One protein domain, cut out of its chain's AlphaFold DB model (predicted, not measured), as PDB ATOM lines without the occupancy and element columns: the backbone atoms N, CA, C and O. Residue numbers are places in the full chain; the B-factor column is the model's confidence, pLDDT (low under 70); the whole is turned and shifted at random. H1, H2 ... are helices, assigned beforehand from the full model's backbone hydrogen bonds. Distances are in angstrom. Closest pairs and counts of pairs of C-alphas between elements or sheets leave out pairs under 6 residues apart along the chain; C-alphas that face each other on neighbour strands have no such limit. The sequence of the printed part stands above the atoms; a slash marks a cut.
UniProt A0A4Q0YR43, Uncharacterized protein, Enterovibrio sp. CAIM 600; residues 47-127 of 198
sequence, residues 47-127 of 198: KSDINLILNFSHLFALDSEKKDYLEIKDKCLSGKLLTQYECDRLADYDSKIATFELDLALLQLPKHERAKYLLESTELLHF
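This is residues 47 to 127 of the 198 residues of an uncharacterized protein of Enterovibrio sp. CAIM 600 (UniProt A0A4Q0YR43). One long helix, H3, makes the spine; the helical hairpin H1 and H2 crosses near its first half, and at its other end H4 folds back as a V. The 81 printed residues hold four named helices, H1 to H4 in order, and no named strand: all helix. The whole is loose, radius of gyration of the C-alphas 15.4 A, and elongated, spanning 46 by 27 by 21 A.

H1, residues 47 to 57, begins at C-alpha 47 (158.823, 138.296, 140.690). H2 is residues 63 to 77, 20.7 A; H3, 84 to 108, 36.6 A; H4, 111 to 120, ends at C-alpha 120 (185.957, 112.349, 140.964).

H1 and H2 touch at a shallow tilt of 26 degrees, opposite ways; their closest C-alphas, Ser 57 and Lys 66, are 5.3 A apart. H2, with residues 69 to 72 alone, touches H3 residues 86 to 93, closest C-alphas Ile 72 and Glu 86, 6.5 A; the tilt of 68 degrees is steep, only just. H1 is close to H3 but not clearly touching, C-alphas Phe 56 and Ile 97 6.7 A apart. H3, with residues 106 to 107 alone, and H4, a hairpin, only just touch, with 3 pairs of C-alphas within 8 A, closest Leu 106 and Arg 114, 5.8 A; the tilt of 37 degrees is only just steep. H4 is apart from H1 and H2. In each helix every O i to N i+4 pair is within hydrogen-bond range.

The C-alphas farthest apart, Lys 80 and His 112, are 46.9 A apart. The printed part has no cut and no long link. The model's pLDDT is under 70 at residues 102 to 109 and 113 to 127.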
ATOM      1  N   LYS A  47     157.728 137.459 140.160       76.12
ATOM      2  CA  LYS A  47     158.823 138.296 140.690       76.12
ATOM      3  C   LYS A  47     160.040 137.451 141.094       76.12
ATOM      4  O   LYS A  47     161.162 137.940 141.029       76.12
ATOM      5  N   SER A  48     159.821 136.193 141.483       78.44
ATOM      6  CA  SER A  48     160.884 135.222 141.750       78.44
ATOM      7  C   SER A  48     161.743 134.936 140.521       78.44
ATOM      8  O   SER A  48     162.961 134.913 140.659       78.44
ATOM      9  N   ASP A  49     161.151 134.806 139.331       78.00
ATOM     10  CA  ASP A  49     161.901 134.520 138.098       78.00
ATOM     11  C   ASP A  49     162.802 135.698 137.711       78.00
ATOM     12  O   ASP A  49     163.960 135.515 137.340       78.00
ATOM     13  N   ILE A  50     162.296 136.925 137.869       83.81
ATOM     14  CA  ILE A  50     163.066 138.150 137.610       83.81
ATOM     15  C   ILE A  50     164.248 138.252 138.581       83.81
ATOM     16  O   ILE A  50     165.373 138.520 138.164       83.81
ATOM     17  N   ASN A  51     164.012 138.001 139.871       76.94
ATOM     18  CA  ASN A  51     165.073 138.034 140.878       76.94
ATOM     19  C   ASN A  51     166.139 136.961 140.624       76.94
ATOM     20  O   ASN A  51     167.325 137.228 140.795       76.94
ATOM     21  N   LEU A  52     165.731 135.769 140.185       83.50
ATOM     22  CA  LEU A  52     166.653 134.691 139.849       83.50
ATOM     23  C   LEU A  52     167.547 135.067 138.658       83.50
ATOM     24  O   LEU A  52     168.763 134.914 138.729       83.50
ATOM     25  N   ILE A  53     166.965 135.638 137.599       86.00
ATOM     26  CA  ILE A  53     167.714 136.117 136.426       86.00
ATOM     27  C   ILE A  53     168.735 137.186 136.827       86.00
ATOM     28  O   ILE A  53     169.886 137.130 136.393       86.00
ATOM     29  N   LEU A  54     168.341 138.136 137.682       81.69
ATOM     30  CA  LEU A  54     169.256 139.160 138.188       81.69
ATOM     31  C   LEU A  54     170.393 138.541 139.003       81.69
ATOM     32  O   LEU A  54     171.549 138.882 138.759       81.69
ATOM     33  N   ASN A  55     170.094 137.595 139.895       78.88
ATOM     34  CA  ASN A  55     171.105 136.897 140.690       78.88
ATOM     35  C   ASN A  55     172.112 136.150 139.807       78.88
ATOM     36  O   ASN A  55     173.315 136.314 139.992       78.88
ATOM     37  N   PHE A  56     171.648 135.413 138.797       83.75
ATOM     38  CA  PHE A  56     172.538 134.742 137.847       83.75
ATOM     39  C   PHE A  56     173.386 135.718 137.037       83.75
ATOM     40  O   PHE A  56     174.558 135.454 136.791       83.75
ATOM     41  N   SER A  57     172.846 136.892 136.701       79.75
ATOM     42  CA  SER A  57     173.605 137.921 135.983       79.75
ATOM     43  C   SER A  57     174.831 138.432 136.759       79.75
ATOM     44  O   SER A  57     175.761 138.961 136.155       79.75
ATOM     45  N   HIS A  58     174.850 138.276 138.090       78.62
ATOM     46  CA  HIS A  58     175.990 138.641 138.935       78.62
ATOM     47  C   HIS A  58     177.123 137.605 138.924       78.62
ATOM     48  O   HIS A  58     178.207 137.918 139.408       78.62
ATOM     49  N   LEU A  59     176.895 136.406 138.377       71.31
ATOM     50  CA  LEU A  59     177.925 135.371 138.249       71.31
ATOM     51  C   LEU A  59     178.886 135.645 137.082       71.31
ATOM     52  O   LEU A  59     179.988 135.102 137.045       71.31
ATOM     53  N   PHE A  60     178.501 136.501 136.131       77.38
ATOM     54  CA  PHE A  60     179.338 136.834 134.981       77.38
ATOM     55  C   PHE A  60     180.367 137.910 135.329       77.38
ATOM     56  O   PHE A  60     180.028 138.974 135.846       77.38
ATOM     57  N   ALA A  61     181.633 137.644 134.999       73.62
ATOM     58  CA  ALA A  61     182.740 138.561 135.268       73.62
ATOM     59  C   ALA A  61     182.788 139.751 134.293       73.62
ATOM     60  O   ALA A  61     183.315 140.807 134.638       73.62
ATOM     61  N   LEU A  62     182.268 139.581 133.074       76.12
ATOM     62  CA  LEU A  62     182.282 140.609 132.038       76.12
ATOM     63  C   LEU A  62     180.926 141.316 131.955       76.12
ATOM     64  O   LEU A  62     179.889 140.684 131.747       76.12
ATOM     65  N   ASP A  63     180.943 142.651 132.011       76.94
ATOM     66  CA  ASP A  63     179.736 143.476 131.859       76.94
ATOM     67  C   ASP A  63     179.037 143.257 130.507       76.94
ATOM     68  O   ASP A  63     177.812 143.372 130.407       76.94
ATOM     69  N   SER A  64     179.799 142.912 129.465       82.50
ATOM     70  CA  SER A  64     179.262 142.571 128.145       82.50
ATOM     71  C   SER A  64     178.433 141.287 128.170       82.50
ATOM     72  O   SER A  64     177.340 141.272 127.614       82.50
ATOM     73  N   GLU A  65     178.912 140.242 128.847       83.69
ATOM     74  CA  GLU A  65     178.201 138.967 129.004       83.69
ATOM     75  C   GLU A  65     176.948 139.138 129.852       83.69
ATOM     76  O   GLU A  65     175.871 138.675 129.487       83.69
ATOM     77  N   LYS A  66     177.065 139.889 130.951       85.44
ATOM     78  CA  LYS A  66     175.929 140.240 131.798       85.44
ATOM     79  C   LYS A  66     174.834 140.952 131.005       85.44
ATOM     80  O   LYS A  66     173.658 140.607 131.125       85.44
ATOM     81  N   LYS A  67     175.208 141.958 130.211       89.50
ATOM     82  CA  LYS A  67     174.262 142.731 129.400       89.50
ATOM     83  C   LYS A  67     173.591 141.861 128.337       89.50
ATOM     84  O   LYS A  67     172.375 141.932 128.195       89.50
ATOM     85  N   ASP A  68     174.370 141.044 127.638       90.12
ATOM     86  CA  ASP A  68     173.898 140.130 126.594       90.12
ATOM     87  C   ASP A  68     172.933 139.073 127.164       90.12
ATOM     88  O   ASP A  68     171.816 138.915 126.675       90.12
ATOM     89  N   TYR A  69     173.285 138.440 128.287       92.56
ATOM     90  CA  TYR A  69     172.412 137.502 128.999       92.56
ATOM     91  C   TYR A  69     171.080 138.138 129.429       92.56
ATOM     92  O   TYR A  69     170.013 137.558 129.213       92.56
ATOM     93  N   LEU A  70     171.122 139.340 130.018       92.81
ATOM     94  CA  LEU A  70     169.913 140.052 130.439       92.81
ATOM     95  C   LEU A  70     169.030 140.435 129.249       92.81
ATOM     96  O   LEU A  70     167.810 140.338 129.351       92.81
ATOM     97  N   GLU A  71     169.624 140.825 128.120       93.38
ATOM     98  CA  GLU A  71     168.882 141.141 126.900       93.38
ATOM     99  C   GLU A  71     168.171 139.901 126.332       93.38
ATOM    100  O   GLU A  71     166.989 139.966 125.983       93.38
ATOM    101  N   ILE A  72     168.854 138.754 126.291       91.19
ATOM    102  CA  ILE A  72     168.269 137.488 125.828       91.19
ATOM    103  C   ILE A  72     167.141 137.041 126.769       91.19
ATOM    104  O   ILE A  72     166.050 136.696 126.306       91.19
ATOM    105  N   LYS A  73     167.346 137.096 128.094       92.12
ATOM    106  CA  LYS A  73     166.299 136.731 129.062       92.12
ATOM    107  C   LYS A  73     165.115 137.707 129.016       92.12
ATOM    108  O   LYS A  73     163.981 137.245 129.098       92.12
ATOM    109  N   ASP A  74     165.321 139.009 128.804       90.56
ATOM    110  CA  ASP A  74     164.224 139.975 128.609       90.56
ATOM    111  C   ASP A  74     163.379 139.650 127.366       90.56
ATOM    112  O   ASP A  74     162.144 139.685 127.415       90.56
ATOM    113  N   LYS A  75     164.019 139.236 126.264       88.12
ATOM    114  CA  LYS A  75     163.321 138.736 125.067       88.12
ATOM    115  C   LYS A  75     162.513 137.473 125.376       88.12
ATOM    116  O   LYS A  75     161.342 137.419 124.991       88.12
ATOM    117  N   CYS A  76     163.078 136.512 126.117       86.69
ATOM    118  CA  CYS A  76     162.355 135.312 126.563       86.69
ATOM    119  C   CYS A  76     161.129 135.650 127.415       86.69
ATOM    120  O   CYS A  76     160.046 135.122 127.172       86.69
ATOM    121  N   LEU A  77     161.294 136.533 128.404       85.88
ATOM    122  CA  LEU A  77     160.216 136.977 129.289       85.88
ATOM    123  C   LEU A  77     159.122 137.696 128.492       85.88
ATOM    124  O   LEU A  77     157.939 137.404 128.633       85.88
ATOM    125  N   SER A  78     159.517 138.560 127.563       85.00
ATOM    126  CA  SER A  78     158.598 139.243 126.649       85.00
ATOM    127  C   SER A  78     157.886 138.303 125.662       85.00
ATOM    128  O   SER A  78     157.069 138.770 124.868       85.00
ATOM    129  N   GLY A  79     158.196 137.000 125.659       82.88
ATOM    130  CA  GLY A  79     157.623 136.017 124.739       82.88
ATOM    131  C   GLY A  79     158.101 136.174 123.294       82.88
ATOM    132  O   GLY A  79     157.441 135.692 122.374       82.88
ATOM    133  N   LYS A  80     159.223 136.870 123.072       86.31
ATOM    134  CA  LYS A  80     159.827 137.014 121.745       86.31
ATOM    135  C   LYS A  80     160.542 135.720 121.364       86.31
ATOM    136  O   LYS A  80     161.156 135.063 122.202       86.31
ATOM    137  N   LEU A  81     160.475 135.376 120.080       88.06
ATOM    138  CA  LEU A  81     161.270 134.291 119.512       88.06
ATOM    139  C   LEU A  81     162.747 134.679 119.554       88.06
ATOM    140  O   LEU A  81     163.114 135.753 119.079       88.06
ATOM    141  N   LEU A  82     163.564 133.794 120.117       88.62
ATOM    142  CA  LEU A  82     165.012 133.912 120.064       88.62
ATOM    143  C   LEU A  82     165.536 133.422 118.715       88.62
ATOM    144  O   LEU A  82     165.004 132.484 118.117       88.62
ATOM    145  N   THR A  83     166.600 134.058 118.249       89.69
ATOM    146  CA  THR A  83     167.412 133.561 117.139       89.69
ATOM    147  C   THR A  83     168.237 132.350 117.576       89.69
ATOM    148  O   THR A  83     168.497 132.164 118.763       89.69
ATOM    149  N   GLN A  84     168.704 131.542 116.618       83.69
ATOM    150  CA  GLN A  84     169.579 130.404 116.923       83.69
ATOM    151  C   GLN A  84     170.837 130.843 117.688       83.69
ATOM    152  O   GLN A  84     171.182 130.228 118.686       83.69
ATOM    153  N   TYR A  85     171.441 131.964 117.285       87.00
ATOM    154  CA  TYR A  85     172.581 132.556 117.984       87.00
ATOM    155  C   TYR A  85     172.269 132.870 119.455       87.00
ATOM    156  O   TYR A  85     173.058 132.556 120.337       87.00
ATOM    157  N   GLU A  86     171.108 133.464 119.743       81.88
ATOM    158  CA  GLU A  86     170.703 133.761 121.124       81.88
ATOM    159  C   GLU A  86     170.422 132.488 121.928       81.88
ATOM    160  O   GLU A  86     170.722 132.452 123.118       81.88
ATOM    161  N   CYS A  87     169.885 131.438 121.298       80.00
ATOM    162  CA  CYS A  87     169.714 130.129 121.932       80.00
ATOM    163  C   CYS A  87     171.062 129.489 122.290       80.00
ATOM    164  O   CYS A  87     171.216 129.000 123.408       80.00
ATOM    165  N   ASP A  88     172.031 129.527 121.375       76.00
ATOM    166  CA  ASP A  88     173.372 128.974 121.594       76.00
ATOM    167  C   ASP A  88     174.083 129.740 122.724       76.00
ATOM    168  O   ASP A  88     174.595 129.146 123.670       76.00
ATOM    169  N   ARG A  89     173.995 131.078 122.713       87.94
ATOM    170  CA  ARG A  89     174.511 131.932 123.796       87.94
ATOM    171  C   ARG A  89     173.845 131.643 125.137       87.94
ATOM    172  O   ARG A  89     174.511 131.650 126.167       87.94
ATOM    173  N   LEU A  90     172.536 131.392 125.145       88.38
ATOM    174  CA  LEU A  90     171.814 131.049 126.365       88.38
ATOM    175  C   LEU A  90     172.287 129.713 126.944       88.38
ATOM    176  O   LEU A  90     172.461 129.623 128.155       88.38
ATOM    177  N   ALA A  91     172.535 128.717 126.091       81.12
ATOM    178  CA  ALA A  91     173.078 127.428 126.507       81.12
ATOM    179  C   ALA A  91     174.479 127.578 127.127       81.12
ATOM    180  O   ALA A  91     174.739 127.011 128.191       81.12
ATOM    181  N   ASP A  92     175.341 128.407 126.531       82.56
ATOM    182  CA  ASP A  92     176.661 128.724 127.089       82.56
ATOM    183  C   ASP A  92     176.553 129.385 128.471       82.56
ATOM    184  O   ASP A  92     177.281 129.035 129.405       82.56
ATOM    185  N   TYR A  93     175.636 130.342 128.633       86.94
ATOM    186  CA  TYR A  93     175.424 131.017 129.913       86.94
ATOM    187  C   TYR A  93     174.840 130.098 130.980       86.94
ATOM    188  O   TYR A  93     175.309 130.127 132.117       86.94
ATOM    189  N   ASP A  94     173.857 129.273 130.629       83.06
ATOM    190  CA  ASP A  94     173.249 128.319 131.554       83.06
ATOM    191  C   ASP A  94     174.297 127.269 132.007       83.06
ATOM    192  O   ASP A  94     174.345 126.914 133.185       83.06
ATOM    193  N   SER A  95     175.222 126.862 131.125       77.06
ATOM    194  CA  SER A  95     176.372 126.007 131.470       77.06
ATOM    195  C   SER A  95     177.355 126.684 132.442       77.06
ATOM    196  O   SER A  95     177.778 126.088 133.442       77.06
ATOM    197  N   LYS A  96     177.673 127.968 132.215       78.44
ATOM    198  CA  LYS A  96     178.499 128.762 133.142       78.44
ATOM    199  C   LYS A  96     177.845 128.875 134.518       78.44
ATOM    200  O   LYS A  96     178.516 128.663 135.524       78.44
ATOM    201  N   ILE A  97     176.545 129.174 134.568       80.50
ATOM    202  CA  ILE A  97     175.781 129.263 135.821       80.50
ATOM    203  C   ILE A  97     175.838 127.929 136.572       80.50
ATOM    204  O   ILE A  97     176.193 127.925 137.747       80.50
ATOM    205  N   ALA A  98     175.581 126.804 135.896       74.62
ATOM    206  CA  ALA A  98     175.620 125.478 136.513       74.62
ATOM    207  C   ALA A  98     177.003 125.139 137.096       74.62
ATOM    208  O   ALA A  98     177.102 124.579 138.188       74.62
ATOM    209  N   THR A  99     178.077 125.527 136.403       73.31
ATOM    210  CA  THR A  99     179.450 125.364 136.902       73.31
ATOM    211  C   THR A  99     179.686 126.191 138.170       73.31
ATOM    212  O   THR A  99     180.191 125.672 139.163       73.31
ATOM    213  N   PHE A 100     179.254 127.456 138.186       70.38
ATOM    214  CA  PHE A 100     179.360 128.302 139.379       70.38
ATOM    215  C   PHE A 100     178.526 127.778 140.555       70.38
ATOM    216  O   PHE A 100     178.973 127.831 141.701       70.38
ATOM    217  N   GLU A 101     177.325 127.262 140.300       73.31
ATOM    218  CA  GLU A 101     176.490 126.638 141.331       73.31
ATOM    219  C   GLU A 101     177.155 125.388 141.915       73.31
ATOM    220  O   GLU A 101     177.144 125.201 143.135       73.31
ATOM    221  N   LEU A 102     177.784 124.570 141.068       68.44
ATOM    222  CA  LEU A 102     178.559 123.412 141.502       68.44
ATOM    223  C   LEU A 102     179.745 123.833 142.378       68.44
ATOM    224  O   LEU A 102     179.924 123.284 143.465       68.44
ATOM    225  N   ASP A 103     180.509 124.842 141.960       65.75
ATOM    226  CA  ASP A 103     181.632 125.368 142.739       65.75
ATOM    227  C   ASP A 103     181.182 125.871 144.119       65.75
ATOM    228  O   ASP A 103     181.809 125.565 145.139       65.75
ATOM    229  N   LEU A 104     180.060 126.596 144.180       64.12
ATOM    230  CA  LEU A 104     179.469 127.054 145.437       64.12
ATOM    231  C   LEU A 104     179.011 125.886 146.320       64.12
ATOM    232  O   LEU A 104     179.258 125.909 147.529       64.12
ATOM    233  N   ALA A 105     178.392 124.855 145.744       65.75
ATOM    234  CA  ALA A 105     177.988 123.658 146.477       65.75
ATOM    235  C   ALA A 105     179.205 122.914 147.056       65.75
ATOM    236  O   ALA A 105     179.198 122.517 148.223       65.75
ATOM    237  N   LEU A 106     180.296 122.807 146.291       63.31
ATOM    238  CA  LEU A 106     181.547 122.187 146.739       63.31
ATOM    239  C   LEU A 106     182.216 122.952 147.890       63.31
ATOM    240  O   LEU A 106     182.894 122.340 148.720       63.31
ATOM    241  N   LEU A 107     182.036 124.275 147.976       61.50
ATOM    242  CA  LEU A 107     182.537 125.082 149.097       61.50
ATOM    243  C   LEU A 107     181.794 124.818 150.412       61.50
ATOM    244  O   LEU A 107     182.376 125.030 151.477       61.50
ATOM    245  N   GLN A 108     180.542 124.360 150.351       68.38
ATOM    246  CA  GLN A 108     179.730 124.056 151.533       68.38
ATOM    247  C   GLN A 108     180.017 122.663 152.110       68.38
ATOM    248  O   GLN A 108     179.665 122.389 153.258       68.38
ATOM    249  N   LEU A 109     180.685 121.792 151.348       67.69
ATOM    250  CA  LEU A 109     181.026 120.448 151.796       67.69
ATOM    251  C   LEU A 109     182.179 120.442 152.818       67.69
ATOM    252  O   LEU A 109     183.138 121.218 152.711       67.69
ATOM    253  N   PRO A 110     182.165 119.503 153.783       74.12
ATOM    254  CA  PRO A 110     183.324 119.198 154.612       74.12
ATOM    255  C   PRO A 110     184.567 118.897 153.761       74.12
ATOM    256  O   PRO A 110     184.488 118.242 152.724       74.12
ATOM    257  N   LYS A 111     185.756 119.310 154.226       72.00
ATOM    258  CA  LYS A 111     187.024 119.205 153.464       72.00
ATOM    259  C   LYS A 111     187.309 117.813 152.875       72.00
ATOM    260  O   LYS A 111     187.901 117.724 151.806       72.00
ATOM    261  N   HIS A 112     186.919 116.749 153.575       70.94
ATOM    262  CA  HIS A 112     187.151 115.367 153.152       70.94
ATOM    263  C   HIS A 112     186.199 114.922 152.031       70.94
ATOM    264  O   HIS A 112     186.623 114.216 151.121       70.94
ATOM    265  N   GLU A 113     184.949 115.385 152.046       68.38
ATOM    266  CA  GLU A 113     183.978 115.139 150.973       68.38
ATOM    267  C   GLU A 113     184.307 115.987 149.746       68.38
ATOM    268  O   GLU A 113     184.340 115.473 148.633       68.38
ATOM    269  N   ARG A 114     184.679 117.256 149.947       64.50
ATOM    270  CA  ARG A 114     185.139 118.139 148.867       64.50
ATOM    271  C   ARG A 114     186.325 117.550 148.099       64.50
ATOM    272  O   ARG A 114     186.345 117.612 146.875       64.50
ATOM    273  N   ALA A 115     187.311 116.990 148.803       64.06
ATOM    274  CA  ALA A 115     188.475 116.368 148.172       64.06
ATOM    275  C   ALA A 115     188.089 115.148 147.325       64.06
ATOM    276  O   ALA A 115     188.646 114.968 146.248       64.06
ATOM    277  N   LYS A 116     187.117 114.352 147.782       68.12
ATOM    278  CA  LYS A 116     186.572 113.221 147.026       68.12
ATOM    279  C   LYS A 116     185.871 113.691 145.748       68.12
ATOM    280  O   LYS A 116     186.219 113.222 144.673       68.12
ATOM    281  N   TYR A 117     184.968 114.667 145.860       61.56
ATOM    282  CA  TYR A 117     184.243 115.208 144.707       61.56
ATOM    283  C   TYR A 117     185.167 115.855 143.678       61.56
ATOM    284  O   TYR A 117     185.016 115.573 142.502       61.56
ATOM    285  N   LEU A 118     186.158 116.651 144.098       61.59
ATOM    286  CA  LEU A 118     187.126 117.263 143.177       61.59
ATOM    287  C   LEU A 118     187.983 116.231 142.437       61.59
ATOM    288  O   LEU A 118     188.383 116.469 141.304       61.59
ATOM    289  N   LEU A 119     188.289 115.106 143.084       62.28
ATOM    290  CA  LEU A 119     189.082 114.030 142.492       62.28
ATOM    291  C   LEU A 119     188.236 113.209 141.505       62.28
ATOM    292  O   LEU A 119     188.735 112.822 140.451       62.28
ATOM    293  N   GLU A 120     186.950 113.022 141.811       58.47
ATOM    294  CA  GLU A 120     185.957 112.349 140.964       58.47
ATOM    295  C   GLU A 120     185.421 113.242 139.819       58.47
ATOM    296  O   GLU A 120     184.991 112.716 138.799       58.47
ATOM    297  N   SER A 121     185.472 114.576 139.937       52.53
ATOM    298  CA  SER A 121     184.911 115.536 138.964       52.53
ATOM    299  C   SER A 121     185.933 116.136 137.990       52.53
ATOM    300  O   SER A 121     185.622 117.103 137.289       52.53
ATOM    301  N   THR A 122     187.144 115.581 137.930       47.81
ATOM    302  CA  THR A 122     188.218 116.030 137.022       47.81
ATOM    303  C   THR A 122     187.838 115.960 135.537       47.81
ATOM    304  O   THR A 122     188.407 116.698 134.743       47.81
ATOM    305  N   GLU A 123     186.822 115.177 135.162       44.03
ATOM    306  CA  GLU A 123     186.306 115.110 133.785       44.03
ATOM    307  C   GLU A 123     185.281 116.210 133.434       44.03
ATOM    308  O   GLU A 123     185.076 116.493 132.258       44.03
ATOM    309  N   LEU A 124     184.652 116.865 134.423       42.38
ATOM    310  CA  LEU A 124     183.622 117.903 134.205       42.38
ATOM    311  C   LEU A 124     184.147 119.338 134.376       42.38
ATOM    312  O   LEU A 124     183.557 120.273 133.844       42.38
ATOM    313  N   LEU A 125     185.259 119.520 135.094       41.88
ATOM    314  CA  LEU A 125     185.894 120.825 135.338       41.88
ATOM    315  C   LEU A 125     186.918 121.224 134.252       41.88
ATOM    316  O   LEU A 125     187.620 122.225 134.399       41.88
ATOM    317  N   HIS A 126     187.014 120.469 133.153       45.06
ATOM    318  CA  HIS A 126     187.875 120.772 132.004       45.06
ATOM    319  C   HIS A 126     187.148 121.576 130.921       45.06
ATOM    320  O   HIS A 126     186.952 121.121 129.802       45.06
ATOM    321  N   PHE A 127     186.802 122.816 131.248       44.53
ATOM    322  CA  PHE A 127     186.600 123.876 130.261       44.53
ATOM    323  C   PHE A 127     187.233 125.122 130.883       44.53
ATOM    324  O   PHE A 127     186.607 125.832 131.658       44.53
TER     325      PHE A 127